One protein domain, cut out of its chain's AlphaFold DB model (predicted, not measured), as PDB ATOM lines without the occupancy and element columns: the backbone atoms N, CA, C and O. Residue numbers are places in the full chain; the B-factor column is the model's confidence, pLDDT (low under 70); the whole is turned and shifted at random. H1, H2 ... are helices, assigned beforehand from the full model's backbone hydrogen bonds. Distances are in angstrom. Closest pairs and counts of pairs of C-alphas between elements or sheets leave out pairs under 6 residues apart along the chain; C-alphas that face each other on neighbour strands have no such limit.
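What this domain is: This is residues 69 to 213 of the 458 residues of an uncharacterized protein of Flavobacteriales bacterium (UniProt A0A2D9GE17). Four helices, H3, H4, H6 and H8, stand in a row, alternating in direction, with H2 packed on H3 and H4 at one end and H9 on H6 and H8 at the other. H7 is set crosswise near where H4 begins and H6 ends, and H1 packs on H7 and H8. You have 145 printed residues, nine named helices, H1 to H9 in order, and no named strand: all helix. The whole is compact, radius of gyration of the C-alphas 14.7 A, spans 40 by 38 by 27 A.

Where its parts are: Find C-alpha 70 at (118.577, 172.772, 148.912), where H1 begins, running to 77. Next come H2, 86 to 98, 17.2 A; H3, 101 to 111; H4, 122 to 134, 18.1 A; and H5, 136 to 139. H6, 142 to 157, spans 22.4 A; then come H7, 159 to 169, and H8, 178 to 196, 26.2 A. H9, 202 to 209, ends at C-alpha 209, (109.433, 171.118, 123.649).

How they stand to each other: Start at the hubs, H4 and H6, which touch at Ser 129 and Ser 148, closest C-alphas 4.3 A, a shallow tilt of 32 degrees, opposite ways. H2, H3 and H4 form an up and down bundle, each running against the one before; Phe 108 and Ser 124 are the closest C-alphas of H3 and H4, 4.9 A. H6 touches H8 at Ile 156 and Ile 182, closest C-alphas 6.9 A. H5 and H6 are close but not clearly touching, Tyr 136 to Val 145, closest C-alphas 7.2 A. Every O i to N i+4 pair is within hydrogen-bond range in H1 to H4 and H6 to H9; H5 is too short for one, and its one O i to N i+3 pair is not within range.

The domain as a whole: The C-alphas farthest apart, Ser 171 and Arg 199, lie 41.0 A apart. The printed part has no cut and no long link; of its residues, 172 alone has pLDDT under 70.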
ATOM      1  N   ASP A  69     123.381 172.851 149.290       91.25
ATOM      2  CA  ASP A  69     122.281 173.803 149.138       91.25
ATOM      3  C   ASP A  69     121.011 173.103 148.631       91.25
ATOM      4  O   ASP A  69     121.078 172.273 147.721       91.25
ATOM      5  N   ASP A  70     119.853 173.435 149.212       92.50
ATOM      6  CA  ASP A  70     118.577 172.772 148.912       92.50
ATOM      7  C   ASP A  70     118.133 173.000 147.451       92.50
ATOM      8  O   ASP A  70     117.635 172.067 146.811       92.50
ATOM      9  N   LEU A  71     118.358 174.199 146.890       93.19
ATOM     10  CA  LEU A  71     118.013 174.507 145.498       93.19
ATOM     11  C   LEU A  71     118.907 173.721 144.539       93.19
ATOM     12  O   LEU A  71     118.398 173.059 143.632       93.19
ATOM     13  N   ASP A  72     120.224 173.752 144.741       94.12
ATOM     14  CA  ASP A  72     121.155 173.007 143.890       94.12
ATOM     15  C   ASP A  72     120.932 171.492 144.008       94.12
ATOM     16  O   ASP A  72     120.882 170.789 142.995       94.12
ATOM     17  N   LYS A  73     120.691 170.976 145.221       95.25
ATOM     18  CA  LYS A  73     120.322 169.571 145.446       95.25
ATOM     19  C   LYS A  73     119.089 169.190 144.627       95.25
ATOM     20  O   LYS A  73     119.114 168.167 143.936       95.25
ATOM     21  N   LEU A  74     118.033 170.003 144.653       95.75
ATOM     22  CA  LEU A  74     116.815 169.758 143.881       95.75
ATOM     23  C   LEU A  74     117.072 169.842 142.362       95.75
ATOM     24  O   LEU A  74     116.584 169.000 141.602       95.75
ATOM     25  N   LEU A  75     117.902 170.792 141.915       96.31
ATOM     26  CA  LEU A  75     118.290 170.957 140.508       96.31
ATOM     27  C   LEU A  75     119.103 169.782 139.973       96.31
ATOM     28  O   LEU A  75     118.911 169.384 138.831       96.31
ATOM     29  N   TYR A  76     119.993 169.186 140.765       97.25
ATOM     30  CA  TYR A  76     120.667 167.954 140.351       97.25
ATOM     31  C   TYR A  76     119.724 166.746 140.401       97.25
ATOM     32  O   TYR A  76     119.899 165.802 139.629       97.25
ATOM     33  N   SER A  77     118.701 166.783 141.261       97.12
ATOM     34  CA  SER A  77     117.754 165.680 141.449       97.12
ATOM     35  C   SER A  77     116.796 165.506 140.275       97.12
ATOM     36  O   SER A  77     116.507 164.376 139.894       97.12
ATOM     37  N   ILE A  78     116.348 166.596 139.635       97.75
ATOM     38  CA  ILE A  78     115.463 166.505 138.456       97.75
ATOM     39  C   ILE A  78     116.146 165.804 137.267       97.75
ATOM     40  O   ILE A  78     115.461 165.275 136.392       97.75
ATOM     41  N   PHE A  79     117.484 165.743 137.253       97.06
ATOM     42  CA  PHE A  79     118.299 165.041 136.253       97.06
ATOM     43  C   PHE A  79     118.890 163.714 136.757       97.06
ATOM     44  O   PHE A  79     119.735 163.130 136.080       97.06
ATOM     45  N   TRP A  80     118.459 163.224 137.922       96.88
ATOM     46  CA  TRP A  80     118.918 161.953 138.479       96.88
ATOM     47  C   TRP A  80     117.749 161.086 138.961       96.88
ATOM     48  O   TRP A  80     116.601 161.338 138.597       96.88
ATOM     49  N   PHE A  81     118.041 159.999 139.674       96.81
ATOM     50  CA  PHE A  81     117.050 159.027 140.130       96.81
ATOM     51  C   PHE A  81     116.571 159.307 141.557       96.81
ATOM     52  O   PHE A  81     117.363 159.668 142.429       96.81
ATOM     53  N   VAL A  82     115.284 159.061 141.806       96.88
ATOM     54  CA  VAL A  82     114.620 159.188 143.114       96.88
ATOM     55  C   VAL A  82     113.869 157.905 143.457       96.88
ATOM     56  O   VAL A  82     113.372 157.220 142.568       96.88
ATOM     57  N   ASN A  83     113.717 157.590 144.739       96.19
ATOM     58  CA  ASN A  83     112.835 156.509 145.177       96.19
ATOM     59  C   ASN A  83     111.591 157.082 145.868       96.19
ATOM     60  O   ASN A  83     111.655 157.414 147.048       96.19
ATOM     61  N   GLY A  84     110.480 157.226 145.139       93.44
ATOM     62  CA  GLY A  84     109.214 157.735 145.686       93.44
ATOM     63  C   GLY A  84     108.155 156.658 145.933       93.44
ATOM     64  O   GLY A  84     107.124 156.936 146.542       93.44
ATOM     65  N   SER A  85     108.374 155.428 145.460       94.50
ATOM     66  CA  SER A  85     107.386 154.350 145.517       94.50
ATOM     67  C   SER A  85     108.042 152.967 145.501       94.50
ATOM     68  O   SER A  85     109.161 152.796 145.027       94.50
ATOM     69  N   LYS A  86     107.305 151.931 145.924       94.19
ATOM     70  CA  LYS A  86     107.773 150.532 145.824       94.19
ATOM     71  C   LYS A  86     108.084 150.110 144.381       94.19
ATOM     72  O   LYS A  86     108.931 149.253 144.157       94.19
ATOM     73  N   ILE A  87     107.396 150.696 143.396       94.12
ATOM     74  CA  ILE A  87     107.655 150.421 141.977       94.12
ATOM     75  C   ILE A  87     109.004 151.018 141.569       94.12
ATOM     76  O   ILE A  87     109.772 150.346 140.877       94.12
ATOM     77  N   ASP A  88     109.313 152.231 142.039       95.31
ATOM     78  CA  ASP A  88     110.619 152.853 141.814       95.31
ATOM     79  C   ASP A  88     111.733 152.021 142.443       95.31
ATOM     80  O   ASP A  88     112.734 151.768 141.788       95.31
ATOM     81  N   GLU A  89     111.549 151.524 143.667       95.00
ATOM     82  CA  GLU A  89     112.525 150.649 144.324       95.00
ATOM     83  C   GLU A  89     112.833 149.389 143.494       95.00
ATOM     84  O   GLU A  89     114.000 149.065 143.261       95.00
ATOM     85  N   ILE A  90     111.800 148.708 142.984       93.88
ATOM     86  CA  ILE A  90     111.962 147.530 142.116       93.88
ATOM     87  C   ILE A  90     112.713 147.907 140.833       93.88
ATOM     88  O   ILE A  90     113.653 147.216 140.439       93.88
ATOM     89  N   ALA A  91     112.321 149.003 140.184       94.62
ATOM     90  CA  ALA A  91     112.953 149.471 138.954       94.62
ATOM     91  C   ALA A  91     114.427 149.857 139.171       94.62
ATOM     92  O   ALA A  91     115.293 149.488 138.381       94.62
ATOM     93  N   LEU A  92     114.729 150.545 140.273       94.44
ATOM     94  CA  LEU A  92     116.083 150.938 140.654       94.44
ATOM     95  C   LEU A  92     116.950 149.723 140.985       94.44
ATOM     96  O   LEU A  92     118.127 149.707 140.629       94.44
ATOM     97  N   ASN A  93     116.394 148.691 141.621       91.69
ATOM     98  CA  ASN A  93     117.113 147.444 141.880       91.69
ATOM     99  C   ASN A  93     117.459 146.707 140.578       91.69
ATOM    100  O   ASN A  93     118.604 146.280 140.429       91.69
ATOM    101  N   LYS A  94     116.541 146.653 139.604       91.25
ATOM    102  CA  LYS A  94     116.824 146.116 138.259       91.25
ATOM    103  C   LYS A  94     117.895 146.919 137.522       91.25
ATOM    104  O   LYS A  94     118.791 146.350 136.904       91.25
ATOM    105  N   LEU A  95     117.837 148.245 137.625       90.38
ATOM    106  CA  LEU A  95     118.807 149.134 136.989       90.38
ATOM    107  C   LEU A  95     120.212 148.984 137.590       90.38
ATOM    108  O   LEU A  95     121.196 148.961 136.858       90.38
ATOM    109  N   SER A  96     120.306 148.881 138.916       86.25
ATOM    110  CA  SER A  96     121.583 148.832 139.639       86.25
ATOM    111  C   SER A  96     122.205 147.439 139.715       86.25
ATOM    112  O   SER A  96     123.410 147.288 139.531       86.25
ATOM    113  N   SER A  97     121.395 146.418 139.995       83.00
ATOM    114  CA  SER A  97     121.881 145.066 140.310       83.00
ATOM    115  C   SER A  97     121.937 144.196 139.059       83.00
ATOM    116  O   SER A  97     122.938 143.533 138.808       83.00
ATOM    117  N   GLU A  98     120.877 144.231 138.250       79.81
ATOM    118  CA  GLU A  98     120.759 143.419 137.030       79.81
ATOM    119  C   GLU A  98     121.300 144.142 135.790       79.81
ATOM    120  O   GLU A  98     121.495 143.518 134.750       79.81
ATOM    121  N   LYS A  99     121.530 145.463 135.888       83.25
ATOM    122  CA  LYS A  99     121.926 146.343 134.775       83.25
ATOM    123  C   LYS A  99     121.004 146.221 133.555       83.25
ATOM    124  O   LYS A  99     121.431 146.407 132.417       83.25
ATOM    125  N   ASN A 100     119.725 145.922 133.795       87.75
ATOM    126  CA  ASN A 100     118.733 145.721 132.744       87.75
ATOM    127  C   ASN A 100     117.909 146.997 132.524       87.75
ATOM    128  O   ASN A 100     116.947 147.273 133.246       87.75
ATOM    129  N   ILE A 101     118.305 147.777 131.515       90.75
ATOM    130  CA  ILE A 101     117.696 149.072 131.183       90.75
ATOM    131  C   ILE A 101     116.240 148.900 130.744       90.75
ATOM    132  O   ILE A 101     115.376 149.618 131.240       90.75
ATOM    133  N   ASP A 102     115.950 147.938 129.867       91.50
ATOM    134  CA  ASP A 102     114.611 147.759 129.295       91.50
ATOM    135  C   ASP A 102     113.590 147.357 130.361       91.50
ATOM    136  O   ASP A 102     112.484 147.898 130.425       91.50
ATOM    137  N   GLN A 103     113.973 146.453 131.267       93.25
ATOM    138  CA  GLN A 103     113.100 146.075 132.374       93.25
ATOM    139  C   GLN A 103     112.913 147.202 133.392       93.25
ATOM    140  O   GLN A 103     111.826 147.322 133.965       93.25
ATOM    141  N   ALA A 104     113.949 148.008 133.641       94.06
ATOM    142  CA  ALA A 104     113.835 149.181 134.499       94.06
ATOM    143  C   ALA A 104     112.902 150.234 133.873       94.06
ATOM    144  O   ALA A 104     112.011 150.731 134.563       94.06
ATOM    145  N   LEU A 105     113.039 150.508 132.568       94.56
ATOM    146  CA  LEU A 105     112.142 151.388 131.808       94.56
ATOM    147  C   LEU A 105     110.694 150.911 131.898       94.56
ATOM    148  O   LEU A 105     109.817 151.697 132.247       94.56
ATOM    149  N   GLU A 106     110.438 149.622 131.673       95.31
ATOM    150  CA  GLU A 106     109.086 149.063 131.752       95.31
ATOM    151  C   GLU A 106     108.492 149.171 133.165       95.31
ATOM    152  O   GLU A 106     107.315 149.502 133.333       95.31
ATOM    153  N   SER A 107     109.299 148.940 134.204       95.38
ATOM    154  CA  SER A 107     108.869 149.131 135.590       95.38
ATOM    155  C   SER A 107     108.540 150.601 135.889       95.38
ATOM    156  O   SER A 107     107.473 150.873 136.444       95.38
ATOM    157  N   PHE A 108     109.375 151.558 135.465       96.81
ATOM    158  CA  PHE A 108     109.059 152.983 135.615       96.81
ATOM    159  C   PHE A 108     107.831 153.394 134.794       96.81
ATOM    160  O   PHE A 108     106.998 154.162 135.276       96.81
ATOM    161  N   ARG A 109     107.649 152.841 133.591       95.69
ATOM    162  CA  ARG A 109     106.472 153.087 132.749       95.69
ATOM    163  C   ARG A 109     105.190 152.639 133.446       95.69
ATOM    164  O   ARG A 109     104.215 153.386 133.454       95.69
ATOM    165  N   LYS A 110     105.191 151.480 134.111       95.00
ATOM    166  CA  LYS A 110     104.052 151.023 134.931       95.00
ATOM    167  C   LYS A 110     103.767 151.967 136.102       95.00
ATOM    168  O   LYS A 110     102.611 152.309 136.337       95.00
ATOM    169  N   GLY A 111     104.808 152.425 136.800       93.00
ATOM    170  CA  GLY A 111     104.676 153.390 137.900       93.00
ATOM    171  C   GLY A 111     104.188 154.772 137.451       93.00
ATOM    172  O   GLY A 111     103.497 155.461 138.197       93.00
ATOM    173  N   SER A 112     104.469 155.150 136.200       92.69
ATOM    174  CA  SER A 112     104.092 156.448 135.631       92.69
ATOM    175  C   SER A 112     102.587 156.646 135.422       92.69
ATOM    176  O   SER A 112     102.168 157.779 135.203       92.69
ATOM    177  N   ARG A 113     101.786 155.566 135.451       91.38
ATOM    178  CA  ARG A 113     100.335 155.576 135.179       91.38
ATOM    179  C   ARG A 113      99.985 156.375 133.920       91.38
ATOM    180  O   ARG A 113      99.288 157.378 133.975       91.38
ATOM    181  N   ASN A 114     100.507 155.927 132.777       91.44
ATOM    182  CA  ASN A 114     100.325 156.583 131.474       91.44
ATOM    183  C   ASN A 114     100.849 158.030 131.425       91.44
ATOM    184  O   ASN A 114     100.325 158.852 130.678       91.44
ATOM    185  N   PHE A 115     101.895 158.339 132.198       93.56
ATOM    186  CA  PHE A 115     102.497 159.676 132.271       93.56
ATOM    187  C   PHE A 115     101.515 160.785 132.698       93.56
ATOM    188  O   PHE A 115     101.669 161.956 132.323       93.56
ATOM    189  N   GLU A 116     100.513 160.423 133.501       93.44
ATOM    190  CA  GLU A 116      99.653 161.376 134.193       93.44
ATOM    191  C   GLU A 116     100.401 161.957 135.396       93.44
ATOM    192  O   GLU A 116     100.952 161.225 136.219       93.44
ATOM    193  N   ILE A 117     100.456 163.283 135.497       93.56
ATOM    194  CA  ILE A 117     101.245 163.977 136.516       93.56
ATOM    195  C   ILE A 117     100.440 164.022 137.815       93.56
ATOM    196  O   ILE A 117      99.398 164.660 137.885       93.56
ATOM    197  N   SER A 118     100.928 163.328 138.841       95.44
ATOM    198  CA  SER A 118     100.327 163.304 140.176       95.44
ATOM    199  C   SER A 118     101.400 163.110 141.242       95.44
ATOM    200  O   SER A 118     102.503 162.639 140.954       95.44
ATOM    201  N   THR A 119     101.054 163.362 142.504       93.25
ATOM    202  CA  THR A 119     101.929 163.108 143.664       93.25
ATOM    203  C   THR A 119     102.336 161.638 143.812       93.25
ATOM    204  O   THR A 119     103.317 161.334 144.481       93.25
ATOM    205  N   SER A 120     101.615 160.721 143.165       92.81
ATOM    206  CA  SER A 120     101.855 159.276 143.245       92.81
ATOM    207  C   SER A 120     102.572 158.674 142.032       92.81
ATOM    208  O   SER A 120     102.955 157.508 142.081       92.81
ATOM    209  N   SER A 121     102.737 159.440 140.949       96.00
ATOM    210  CA  SER A 121     103.346 158.990 139.685       96.00
ATOM    211  C   SER A 121     104.583 159.799 139.286       96.00
ATOM    212  O   SER A 121     105.376 159.329 138.467       96.00
ATOM    213  N   PHE A 122     104.779 161.000 139.848       97.25
ATOM    214  CA  PHE A 122     105.849 161.905 139.419       97.25
ATOM    215  C   PHE A 122     107.247 161.293 139.556       97.25
ATOM    216  O   PHE A 122     108.078 161.509 138.679       97.25
ATOM    217  N   SER A 123     107.511 160.509 140.607       97.50
ATOM    218  CA  SER A 123     108.817 159.878 140.831       97.50
ATOM    219  C   SER A 123     109.156 158.896 139.709       97.50
ATOM    220  O   SER A 123     110.236 158.973 139.123       97.50
ATOM    221  N   SER A 124     108.199 158.050 139.321       97.81
ATOM    222  CA  SER A 124     108.365 157.112 138.211       97.81
ATOM    223  C   SER A 124     108.467 157.818 136.858       97.81
ATOM    224  O   SER A 124     109.289 157.423 136.035       97.81
ATOM    225  N   ILE A 125     107.703 158.893 136.628       98.12
ATOM    226  CA  ILE A 125     107.822 159.722 135.412       98.12
ATOM    227  C   ILE A 125     109.206 160.372 135.332       98.12
ATOM    228  O   ILE A 125     109.835 160.363 134.270       98.12
ATOM    229  N   LEU A 126     109.698 160.922 136.446       98.19
ATOM    230  CA  LEU A 126     111.010 161.554 136.549       98.19
ATOM    231  C   LEU A 126     112.111 160.546 136.234       98.19
ATOM    232  O   LEU A 126     112.948 160.831 135.376       98.19
ATOM    233  N   ASN A 127     112.066 159.374 136.871       97.75
ATOM    234  CA  ASN A 127     113.028 158.293 136.684       97.75
ATOM    235  C   ASN A 127     113.012 157.738 135.258       97.75
ATOM    236  O   ASN A 127     114.073 157.607 134.648       97.75
ATOM    237  N   HIS A 128     111.823 157.471 134.705       97.69
ATOM    238  CA  HIS A 128     111.662 157.055 133.312       97.69
ATOM    239  C   HIS A 128     112.309 158.078 132.380       97.69
ATOM    240  O   HIS A 128     113.139 157.732 131.550       97.69
ATOM    241  N   SER A 129     111.980 159.359 132.563       97.81
ATOM    242  CA  SER A 129     112.513 160.450 131.745       97.81
ATOM    243  C   SER A 129     114.034 160.590 131.886       97.81
ATOM    244  O   SER A 129     114.712 160.889 130.910       97.81
ATOM    245  N   THR A 130     114.597 160.374 133.083       97.06
ATOM    246  CA  THR A 130     116.058 160.342 133.287       97.06
ATOM    247  C   THR A 130     116.685 159.194 132.497       97.06
ATOM    248  O   THR A 130     117.670 159.409 131.793       97.06
ATOM    249  N   LEU A 131     116.110 157.991 132.578       95.75
ATOM    250  CA  LEU A 131     116.655 156.803 131.922       95.75
ATOM    251  C   LEU A 131     116.542 156.871 130.393       95.75
ATOM    252  O   LEU A 131     117.479 156.482 129.710       95.75
ATOM    253  N   GLU A 132     115.453 157.425 129.862       96.12
ATOM    254  CA  GLU A 132     115.287 157.727 128.433       96.12
ATOM    255  C   GLU A 132     116.385 158.663 127.914       96.12
ATOM    256  O   GLU A 132     117.048 158.360 126.929       96.12
ATOM    257  N   ILE A 133     116.653 159.771 128.618       96.12
ATOM    258  CA  ILE A 133     117.725 160.703 128.232       96.12
ATOM    259  C   ILE A 133     119.091 160.002 128.276       96.12
ATOM    260  O   ILE A 133     119.890 160.140 127.352       96.12
ATOM    261  N   ILE A 134     119.350 159.224 129.331       94.25
ATOM    262  CA  ILE A 134     120.581 158.439 129.492       94.25
ATOM    263  C   ILE A 134     120.757 157.421 128.352       94.25
ATOM    264  O   ILE A 134     121.876 157.206 127.889       94.25
ATOM    265  N   ASN A 135     119.667 156.806 127.894       93.19
ATOM    266  CA  ASN A 135     119.665 155.751 126.884       93.19
ATOM    267  C   ASN A 135     119.654 156.282 125.436       93.19
ATOM    268  O   ASN A 135     119.615 155.485 124.496       93.19
ATOM    269  N   TYR A 136     119.721 157.604 125.235       92.44
ATOM    270  CA  TYR A 136     119.671 158.229 123.910       92.44
ATOM    271  C   TYR A 136     120.729 157.692 122.942       92.44
ATOM    272  O   TYR A 136     120.447 157.521 121.758       92.44
ATOM    273  N   THR A 137     121.926 157.365 123.431       87.19
ATOM    274  CA  THR A 137     123.001 156.785 122.610       87.19
ATOM    275  C   THR A 137     122.605 155.461 121.954       87.19
ATOM    276  O   THR A 137     123.078 155.173 120.855       87.19
ATOM    277  N   ASN A 138     121.711 154.694 122.587       88.44
ATOM    278  CA  ASN A 138     121.255 153.397 122.098       88.44
ATOM    279  C   ASN A 138     120.070 153.518 121.135       88.44
ATOM    280  O   ASN A 138     120.075 152.875 120.090       88.44
ATOM    281  N   HIS A 139     119.053 154.321 121.466       91.25
ATOM    282  CA  HIS A 139     117.835 154.398 120.646       91.25
ATOM    283  C   HIS A 139     117.830 155.543 119.617       91.25
ATOM    284  O   HIS A 139     117.063 155.473 118.664       91.25
ATOM    285  N   GLN A 140     118.654 156.586 119.794       91.06
ATOM    286  CA  GLN A 140     118.829 157.727 118.872       91.06
ATOM    287  C   GLN A 140     117.528 158.438 118.457       91.06
ATOM    288  O   GLN A 140     117.420 159.017 117.378       91.06
ATOM    289  N   ASP A 141     116.534 158.420 119.340       93.94
ATOM    290  CA  ASP A 141     115.208 158.991 119.092       93.94
ATOM    291  C   ASP A 141     115.081 160.334 119.817       93.94
ATOM    292  O   ASP A 141     115.017 160.400 121.050       93.94
ATOM    293  N   ALA A 142     115.059 161.411 119.032       93.19
ATOM    294  CA  ALA A 142     114.947 162.767 119.544       93.19
ATOM    295  C   ALA A 142     113.574 163.057 120.170       93.19
ATOM    296  O   ALA A 142     113.505 163.821 121.132       93.19
ATOM    297  N   GLU A 143     112.487 162.446 119.683       94.75
ATOM    298  CA  GLU A 143     111.146 162.668 120.238       94.75
ATOM    299  C   GLU A 143     111.031 162.091 121.647       94.75
ATOM    300  O   GLU A 143     110.469 162.731 122.537       94.75
ATOM    301  N   ARG A 144     111.638 160.926 121.904       95.31
ATOM    302  CA  ARG A 144     111.702 160.343 123.257       95.31
ATOM    303  C   ARG A 144     112.416 161.264 124.248       95.31
ATOM    304  O   ARG A 144     111.931 161.463 125.365       95.31
ATOM    305  N   VAL A 145     113.516 161.895 123.829       95.81
ATOM    306  CA  VAL A 145     114.246 162.878 124.650       95.81
ATOM    307  C   VAL A 145     113.411 164.140 124.877       95.81
ATOM    308  O   VAL A 145     113.278 164.586 126.018       95.81
ATOM    309  N   LYS A 146     112.796 164.693 123.822       95.31
ATOM    310  CA  LYS A 146     111.922 165.874 123.925       95.31
ATOM    311  C   LYS A 146     110.745 165.624 124.870       95.31
ATOM    312  O   LYS A 146     110.505 166.428 125.771       95.31
ATOM    313  N   ASN A 147     110.079 164.477 124.748       95.44
ATOM    314  CA  ASN A 147     108.993 164.067 125.639       95.44
ATOM    315  C   ASN A 147     109.463 163.884 127.088       95.44
ATOM    316  O   ASN A 147     108.760 164.273 128.017       95.44
ATOM    317  N   SER A 148     110.670 163.354 127.296       96.81
ATOM    318  CA  SER A 148     111.268 163.210 128.630       96.81
ATOM    319  C   SER A 148     111.519 164.565 129.301       96.81
ATOM    320  O   SER A 148     111.194 164.750 130.475       96.81
ATOM    321  N   ILE A 149     112.029 165.544 128.552       97.12
ATOM    322  CA  ILE A 149     112.214 166.923 129.031       97.12
ATOM    323  C   ILE A 149     110.856 167.587 129.302       97.12
ATOM    324  O   ILE A 149     110.681 168.230 130.339       97.12
ATOM    325  N   LYS A 150     109.868 167.398 128.418       95.88
ATOM    326  CA  LYS A 150     108.506 167.918 128.605       95.88
ATOM    327  C   LYS A 150     107.859 167.349 129.869       95.88
ATOM    328  O   LYS A 150     107.285 168.093 130.658       95.88
ATOM    329  N   ASN A 151     107.994 166.049 130.114       96.44
ATOM    330  CA  ASN A 151     107.460 165.402 131.312       96.44
ATOM    331  C   ASN A 151     108.113 165.920 132.597       96.44
ATOM    332  O   ASN A 151     107.405 166.242 133.548       96.44
ATOM    333  N   LYS A 152     109.443 166.075 132.615       97.25
ATOM    334  CA  LYS A 152     110.160 166.700 133.740       97.25
ATOM    335  C   LYS A 152     109.698 168.136 133.990       97.25
ATOM    336  O   LYS A 152     109.479 168.505 135.138       97.25
ATOM    337  N   TYR A 153     109.478 168.914 132.932       96.25
ATOM    338  CA  TYR A 153     108.912 170.255 133.050       96.25
ATOM    339  C   TYR A 153     107.497 170.241 133.656       96.25
ATOM    340  O   TYR A 153     107.210 171.006 134.572       96.25
ATOM    341  N   ARG A 154     106.621 169.328 133.215       95.06
ATOM    342  CA  ARG A 154     105.257 169.200 133.761       95.06
ATOM    343  C   ARG A 154     105.250 168.895 135.264       95.06
ATOM    344  O   ARG A 154     104.395 169.418 135.969       95.06
ATOM    345  N   ILE A 155     106.213 168.106 135.757       96.19
ATOM    346  CA  ILE A 155     106.391 167.829 137.196       96.19
ATOM    347  C   ILE A 155     106.671 169.118 137.974       96.19
ATOM    348  O   ILE A 155     106.108 169.318 139.044       96.19
ATOM    349  N   ILE A 156     107.547 169.978 137.450       95.62
ATOM    350  CA  ILE A 156     108.014 171.175 138.164       95.62
ATOM    351  C   ILE A 156     107.109 172.388 137.946       95.62
ATOM    352  O   ILE A 156     107.194 173.346 138.705       95.62
ATOM    353  N   LYS A 157     106.246 172.358 136.926       94.06
ATOM    354  CA  LYS A 157     105.223 173.378 136.669       94.06
ATOM    355  C   LYS A 157     104.031 173.235 137.615       94.06
ATOM    356  O   LYS A 157     103.499 174.239 138.087       94.06
ATOM    357  N   ASP A 158     103.587 172.010 137.886       94.56
ATOM    358  CA  ASP A 158     102.487 171.782 138.823       94.56
ATOM    359  C   ASP A 158     102.947 172.073 140.258       94.56
ATOM    360  O   ASP A 158     103.849 171.423 140.775       94.56
ATOM    361  N   ASN A 159     102.325 173.055 140.913       93.88
ATOM    362  CA  ASN A 159     102.729 173.510 142.245       93.88
ATOM    363  C   ASN A 159     102.610 172.410 143.323       93.88
ATOM    364  O   ASN A 159     103.461 172.303 144.206       93.88
ATOM    365  N   PHE A 160     101.574 171.569 143.272       94.25
ATOM    366  CA  PHE A 160     101.374 170.515 144.272       94.25
ATOM    367  C   PHE A 160     102.381 169.380 144.093       94.25
ATOM    368  O   PHE A 160     102.946 168.873 145.069       94.25
ATOM    369  N   VAL A 161     102.634 168.995 142.843       96.00
ATOM    370  CA  VAL A 161     103.625 167.971 142.515       96.00
ATOM    371  C   VAL A 161     105.041 168.488 142.759       96.00
ATOM    372  O   VAL A 161     105.840 167.758 143.342       96.00
ATOM    373  N   PHE A 162     105.339 169.749 142.436       95.88
ATOM    374  CA  PHE A 162     106.623 170.380 142.740       95.88
ATOM    375  C   PHE A 162     106.918 170.368 144.244       95.88
ATOM    376  O   PHE A 162     107.992 169.930 144.645       95.88
ATOM    377  N   LYS A 163     105.945 170.730 145.091       94.56
ATOM    378  CA  LYS A 163     106.085 170.636 146.558       94.56
ATOM    379  C   LYS A 163     106.291 169.203 147.051       94.56
ATOM    380  O   LYS A 163     107.034 168.984 148.004       94.56
ATOM    381  N   SER A 164     105.648 168.227 146.410       94.62
ATOM    382  CA  SER A 164     105.832 166.801 146.726       94.62
ATOM    383  C   SER A 164     107.220 166.298 146.315       94.62
ATOM    384  O   SER A 164     107.818 165.474 146.999       94.62
ATOM    385  N   PHE A 165     107.756 166.810 145.209       95.75
ATOM    386  CA  PHE A 165     109.126 166.549 144.786       95.75
ATOM    387  C   PHE A 165     110.141 167.218 145.724       95.75
ATOM    388  O   PHE A 165     111.100 166.575 146.141       95.75
ATOM    389  N   GLU A 166     109.906 168.470 146.117       95.00
ATOM    390  CA  GLU A 166     110.740 169.204 147.071       95.00
ATOM    391  C   GLU A 166     110.815 168.485 148.424       95.00
ATOM    392  O   GLU A 166     111.915 168.287 148.944       95.00
ATOM    393  N   SER A 167     109.677 168.037 148.968       93.81
ATOM    394  CA  SER A 167     109.621 167.318 150.248       93.81
ATOM    395  C   SER A 167     110.235 165.918 150.194       93.81
ATOM    396  O   SER A 167     110.732 165.426 151.204       93.81
ATOM    397  N   LEU A 168     110.250 165.279 149.018       94.56
ATOM    398  CA  LEU A 168     110.915 163.990 148.831       94.56
ATOM    399  C   LEU A 168     112.446 164.111 148.907       94.56
ATOM    400  O   LEU A 168     113.117 163.156 149.288       94.56
ATOM    401  N   ILE A 169     113.008 165.260 148.519       93.25
ATOM    402  CA  ILE A 169     114.459 165.454 148.353       93.25
ATOM    403  C   ILE A 169     115.071 166.271 149.492       93.25
ATOM    404  O   ILE A 169     116.211 166.018 149.906       93.25
ATOM    405  N   THR A 170     114.339 167.265 149.984       88.50
ATOM    406  CA  THR A 170     114.813 168.252 150.954       88.50
ATOM    407  C   THR A 170     114.000 168.171 152.239       88.50
ATOM    408  O   THR A 170     112.826 167.810 152.239       88.50
ATOM    409  N   SER A 171     114.625 168.535 153.357       78.44
ATOM    410  CA  SER A 171     113.944 168.609 154.656       78.44
ATOM    411  C   SER A 171     113.219 169.946 154.874       78.44
ATOM    412  O   SER A 171     112.524 170.107 155.872       78.44
ATOM    413  N   ASN A 172     113.375 170.906 153.954       69.44
ATOM    414  CA  ASN A 172     112.905 172.291 154.049       69.44
ATOM    415  C   ASN A 172     111.831 172.611 152.991       69.44
ATOM    416  O   ASN A 172     111.931 173.612 152.285       69.44
ATOM    417  N   SER A 173     110.796 171.774 152.883       70.31
ATOM    418  CA  SER A 173     109.748 171.937 151.867       70.31
ATOM    419  C   SER A 173     109.033 173.293 151.944       70.31
ATOM    420  O   SER A 173     108.644 173.728 153.030       70.31
ATOM    421  N   GLY A 174     108.779 173.913 150.792       73.69
ATOM    422  CA  GLY A 174     108.024 175.151 150.632       73.69
ATOM    423  C   GLY A 174     108.861 176.429 150.661       73.69
ATOM    424  O   GLY A 174     108.276 177.511 150.695       73.69
ATOM    425  N   LYS A 175     110.197 176.336 150.668       83.50
ATOM    426  CA  LYS A 175     111.089 177.514 150.693       83.50
ATOM    427  C   LYS A 175     111.695 177.834 149.330       83.50
ATOM    428  O   LYS A 175     112.161 178.955 149.128       83.50
ATOM    429  N   ILE A 176     111.705 176.878 148.402       89.88
ATOM    430  CA  ILE A 176     112.288 177.081 147.078       89.88
ATOM    431  C   ILE A 176     111.318 177.868 146.191       89.88
ATOM    432  O   ILE A 176     110.155 177.507 146.026       89.88
ATOM    433  N   ASN A 177     111.818 178.943 145.576       93.06
ATOM    434  CA  ASN A 177     111.071 179.687 144.568       93.06
ATOM    435  C   ASN A 177     110.927 178.831 143.293       93.06
ATOM    436  O   ASN A 177     111.916 178.520 142.625       93.06
ATOM    437  N   GLN A 178     109.686 178.462 142.971       93.69
ATOM    438  CA  GLN A 178     109.351 177.604 141.835       93.69
ATOM    439  C   GLN A 178     109.693 178.246 140.482       93.69
ATOM    440  O   GLN A 178     110.198 177.554 139.602       93.69
ATOM    441  N   GLU A 179     109.473 179.552 140.313       92.19
ATOM    442  CA  GLU A 179     109.808 180.270 139.074       92.19
ATOM    443  C   GLU A 179     111.322 180.250 138.839       92.19
ATOM    444  O   GLU A 179     111.782 179.808 137.788       92.19
ATOM    445  N   LEU A 180     112.107 180.583 139.871       93.12
ATOM    446  CA  LEU A 180     113.570 180.508 139.811       93.12
ATOM    447  C   LEU A 180     114.063 179.087 139.486       93.12
ATOM    448  O   LEU A 180     115.049 178.909 138.765       93.12
ATOM    449  N   PHE A 181     113.401 178.064 140.035       95.38
ATOM    450  CA  PHE A 181     113.721 176.673 139.733       95.38
ATOM    451  C   PHE A 181     113.453 176.343 138.259       95.38
ATOM    452  O   PHE A 181     114.303 175.733 137.605       95.38
ATOM    453  N   ILE A 182     112.298 176.759 137.732       94.44
ATOM    454  CA  ILE A 182     111.920 176.573 136.328       94.44
ATOM    455  C   ILE A 182     112.933 177.262 135.405       94.44
ATOM    456  O   ILE A 182     113.412 176.624 134.467       94.44
ATOM    457  N   ASP A 183     113.341 178.494 135.706       92.12
ATOM    458  CA  ASP A 183     114.337 179.225 134.915       92.12
ATOM    459  C   ASP A 183     115.660 178.458 134.838       92.12
ATOM    460  O   ASP A 183     116.206 178.208 133.757       92.12
ATOM    461  N   ARG A 184     116.170 178.006 135.991       94.62
ATOM    462  CA  ARG A 184     117.404 177.209 136.051       94.62
ATOM    463  C   ARG A 184     117.254 175.863 135.340       94.62
ATOM    464  O   ARG A 184     118.197 175.416 134.684       94.62
ATOM    465  N   TYR A 185     116.085 175.232 135.417       95.50
ATOM    466  CA  TYR A 185     115.786 174.011 134.673       95.50
ATOM    467  C   TYR A 185     115.829 174.238 133.156       95.50
ATOM    468  O   TYR A 185     116.450 173.443 132.443       95.50
ATOM    469  N   ILE A 186     115.233 175.322 132.651       93.06
ATOM    470  CA  ILE A 186     115.253 175.673 131.222       93.06
ATOM    471  C   ILE A 186     116.693 175.926 130.758       93.06
ATOM    472  O   ILE A 186     117.098 175.420 129.707       93.06
ATOM    473  N   GLN A 187     117.510 176.624 131.553       92.50
ATOM    474  CA  GLN A 187     118.922 176.840 131.219       92.50
ATOM    475  C   GLN A 187     119.720 175.530 131.184       92.50
ATOM    476  O   GLN A 187     120.426 175.263 130.211       92.50
ATOM    477  N   ASN A 188     119.569 174.664 132.191       94.94
ATOM    478  CA  ASN A 188     120.212 173.345 132.201       94.94
ATOM    479  C   ASN A 188     119.751 172.471 131.027       94.94
ATOM    480  O   ASN A 188     120.562 171.770 130.420       94.94
ATOM    481  N   THR A 189     118.476 172.570 130.655       94.94
ATOM    482  CA  THR A 189     117.910 171.906 129.476       94.94
ATOM    483  C   THR A 189     118.560 172.409 128.191       94.94
ATOM    484  O   THR A 189     118.944 171.601 127.349       94.94
ATOM    485  N   ARG A 190     118.762 173.723 128.040       92.31
ATOM    486  CA  ARG A 190     119.473 174.297 126.887       92.31
ATOM    487  C   ARG A 190     120.898 173.745 126.770       92.31
ATOM    488  O   ARG A 190     121.326 173.404 125.668       92.31
ATOM    489  N   TYR A 191     121.628 173.625 127.882       94.12
ATOM    490  CA  TYR A 191     122.966 173.020 127.875       94.12
ATOM    491  C   TYR A 191     122.927 171.533 127.512       94.12
ATOM    492  O   TYR A 191     123.709 171.097 126.668       94.12
ATOM    493  N   LEU A 192     121.984 170.777 128.078       95.19
ATOM    494  CA  LEU A 192     121.794 169.358 127.775       95.19
ATOM    495  C   LEU A 192     121.488 169.129 126.286       95.19
ATOM    496  O   LEU A 192     122.115 168.286 125.648       95.19
ATOM    497  N   LEU A 193     120.561 169.902 125.715       94.62
ATOM    498  CA  LEU A 193     120.206 169.815 124.298       94.62
ATOM    499  C   LEU A 193     121.388 170.184 123.391       94.62
ATOM    500  O   LEU A 193     121.563 169.565 122.344       94.62
ATOM    501  N   LYS A 194     122.245 171.129 123.800       94.00
ATOM    502  CA  LYS A 194     123.461 171.484 123.052       94.00
ATOM    503  C   LYS A 194     124.453 170.325 122.989       94.00
ATOM    504  O   LYS A 194     125.096 170.137 121.961       94.00
ATOM    505  N   GLU A 195     124.583 169.556 124.067       93.31
ATOM    506  CA  GLU A 195     125.447 168.373 124.096       93.31
ATOM    507  C   GLU A 195     124.863 167.199 123.301       93.31
ATOM    508  O   GLU A 195     125.606 166.500 122.617       93.31
ATOM    509  N   LEU A 196     123.546 166.984 123.381       92.25
ATOM    510  CA  LEU A 196     122.854 165.887 122.694       92.25
ATOM    511  C   LEU A 196     122.679 166.137 121.190       92.25
ATOM    512  O   LEU A 196     122.804 165.221 120.379       92.25
ATOM    513  N   PHE A 197     122.407 167.388 120.822       92.56
ATOM    514  CA  PHE A 197     122.056 167.817 119.471       92.56
ATOM    515  C   PHE A 197     122.927 169.007 119.025       92.56
ATOM    516  O   PHE A 197     122.399 170.069 118.684       92.56
ATOM    517  N   PRO A 198     124.268 168.869 118.965       89.94
ATOM    518  CA  PRO A 198     125.183 169.994 118.736       89.94
ATOM    519  C   PRO A 198     125.019 170.665 117.367       89.94
ATOM    520  O   PRO A 198     125.410 171.815 117.188       89.94
ATOM    521  N   ARG A 199     124.443 169.952 116.391       88.56
ATOM    522  CA  ARG A 199     124.177 170.459 115.034       88.56
ATOM    523  C   ARG A 199     122.799 171.115 114.884       88.56
ATOM    524  O   ARG A 199     122.503 171.633 113.812       88.56
ATOM    525  N   HIS A 200     121.962 171.080 115.920       85.38
ATOM    526  CA  HIS A 200     120.612 171.637 115.891       85.38
ATOM    527  C   HIS A 200     120.549 173.007 116.573       85.38
ATOM    528  O   HIS A 200     121.286 173.297 117.518       85.38
ATOM    529  N   ASP A 201     119.628 173.845 116.094       83.81
ATOM    530  CA  ASP A 201     119.299 175.115 116.736       83.81
ATOM    531  C   ASP A 201     118.576 174.845 118.062       83.81
ATOM    532  O   ASP A 201     117.473 174.295 118.096       83.81
ATOM    533  N   GLN A 202     119.220 175.234 119.159       85.88
ATOM    534  CA  GLN A 202     118.732 174.978 120.511       85.88
ATOM    535  C   GLN A 202     117.426 175.706 120.800       85.88
ATOM    536  O   GLN A 202     116.556 175.165 121.472       85.88
ATOM    537  N   ASN A 203     117.260 176.917 120.271       84.31
ATOM    538  CA  ASN A 203     116.041 177.676 120.492       84.31
ATOM    539  C   ASN A 203     114.871 177.032 119.750       84.31
ATOM    540  O   ASN A 203     113.779 176.952 120.302       84.31
ATOM    541  N   LYS A 204     115.109 176.492 118.549       84.56
ATOM    542  CA  LYS A 204     114.093 175.716 117.828       84.56
ATOM    543  C   LYS A 204     113.660 174.475 118.617       84.56
ATOM    544  O   LYS A 204     112.466 174.242 118.756       84.56
ATOM    545  N   LEU A 205     114.610 173.720 119.173       90.00
ATOM    546  CA  LEU A 205     114.297 172.552 120.005       90.00
ATOM    547  C   LEU A 205     113.494 172.937 121.255       90.00
ATOM    548  O   LEU A 205     112.521 172.268 121.586       90.00
ATOM    549  N   LEU A 206     113.867 174.028 121.929       90.62
ATOM    550  CA  LEU A 206     113.127 174.524 123.090       90.62
ATOM    551  C   LEU A 206     111.700 174.956 122.706       90.62
ATOM    552  O   LEU A 206     110.765 174.624 123.427       90.62
ATOM    553  N   LEU A 207     111.510 175.626 121.563       88.94
ATOM    554  CA  LEU A 207     110.174 175.979 121.061       88.94
ATOM    555  C   LEU A 207     109.316 174.744 120.753       88.94
ATOM    556  O   LEU A 207     108.116 174.768 121.003       88.94
ATOM    557  N   GLU A 208     109.915 173.670 120.233       90.06
ATOM    558  CA  GLU A 208     109.213 172.400 120.007       90.06
ATOM    559  C   GLU A 208     108.812 171.726 121.329       90.06
ATOM    560  O   GLU A 208     107.700 171.221 121.451       90.06
ATOM    561  N   ILE A 209     109.693 171.733 122.335       93.19
ATOM    562  CA  ILE A 209     109.433 171.118 123.649       93.19
ATOM    563  C   ILE A 209     108.359 171.890 124.425       93.19
ATOM    564  O   ILE A 209     107.490 171.285 125.057       93.19
ATOM    565  N   PHE A 210     108.420 173.222 124.383       92.00
ATOM    566  CA  PHE A 210     107.571 174.128 125.156       92.00
ATOM    567  C   PHE A 210     106.491 174.804 124.299       92.00
ATOM    568  O   PHE A 210     106.018 175.887 124.632       92.00
ATOM    569  N   SER A 211     106.073 174.175 123.197       87.81
ATOM    570  CA  SER A 211     105.122 174.761 122.237       87.81
ATOM    571  C   SER A 211     103.777 175.152 122.863       87.81
ATOM    572  O   SER A 211     103.156 176.137 122.454       87.81
ATOM    573  N   GLU A 212     103.345 174.384 123.866       87.19
ATOM    574  CA  GLU A 212     102.098 174.562 124.621       87.19
ATOM    575  C   GLU A 212     102.191 175.656 125.701       87.19
ATOM    576  O   GLU A 212     101.167 176.087 126.223       87.19
ATOM    577  N   GLU A 213     103.394 176.139 126.021       87.88
ATOM    578  CA  GLU A 213     103.640 177.065 127.129       87.88
ATOM    579  C   GLU A 213     103.859 178.487 126.620       87.88
ATOM    580  O   GLU A 213     104.965 178.869 126.243       87.88
TER     581      GLU A 213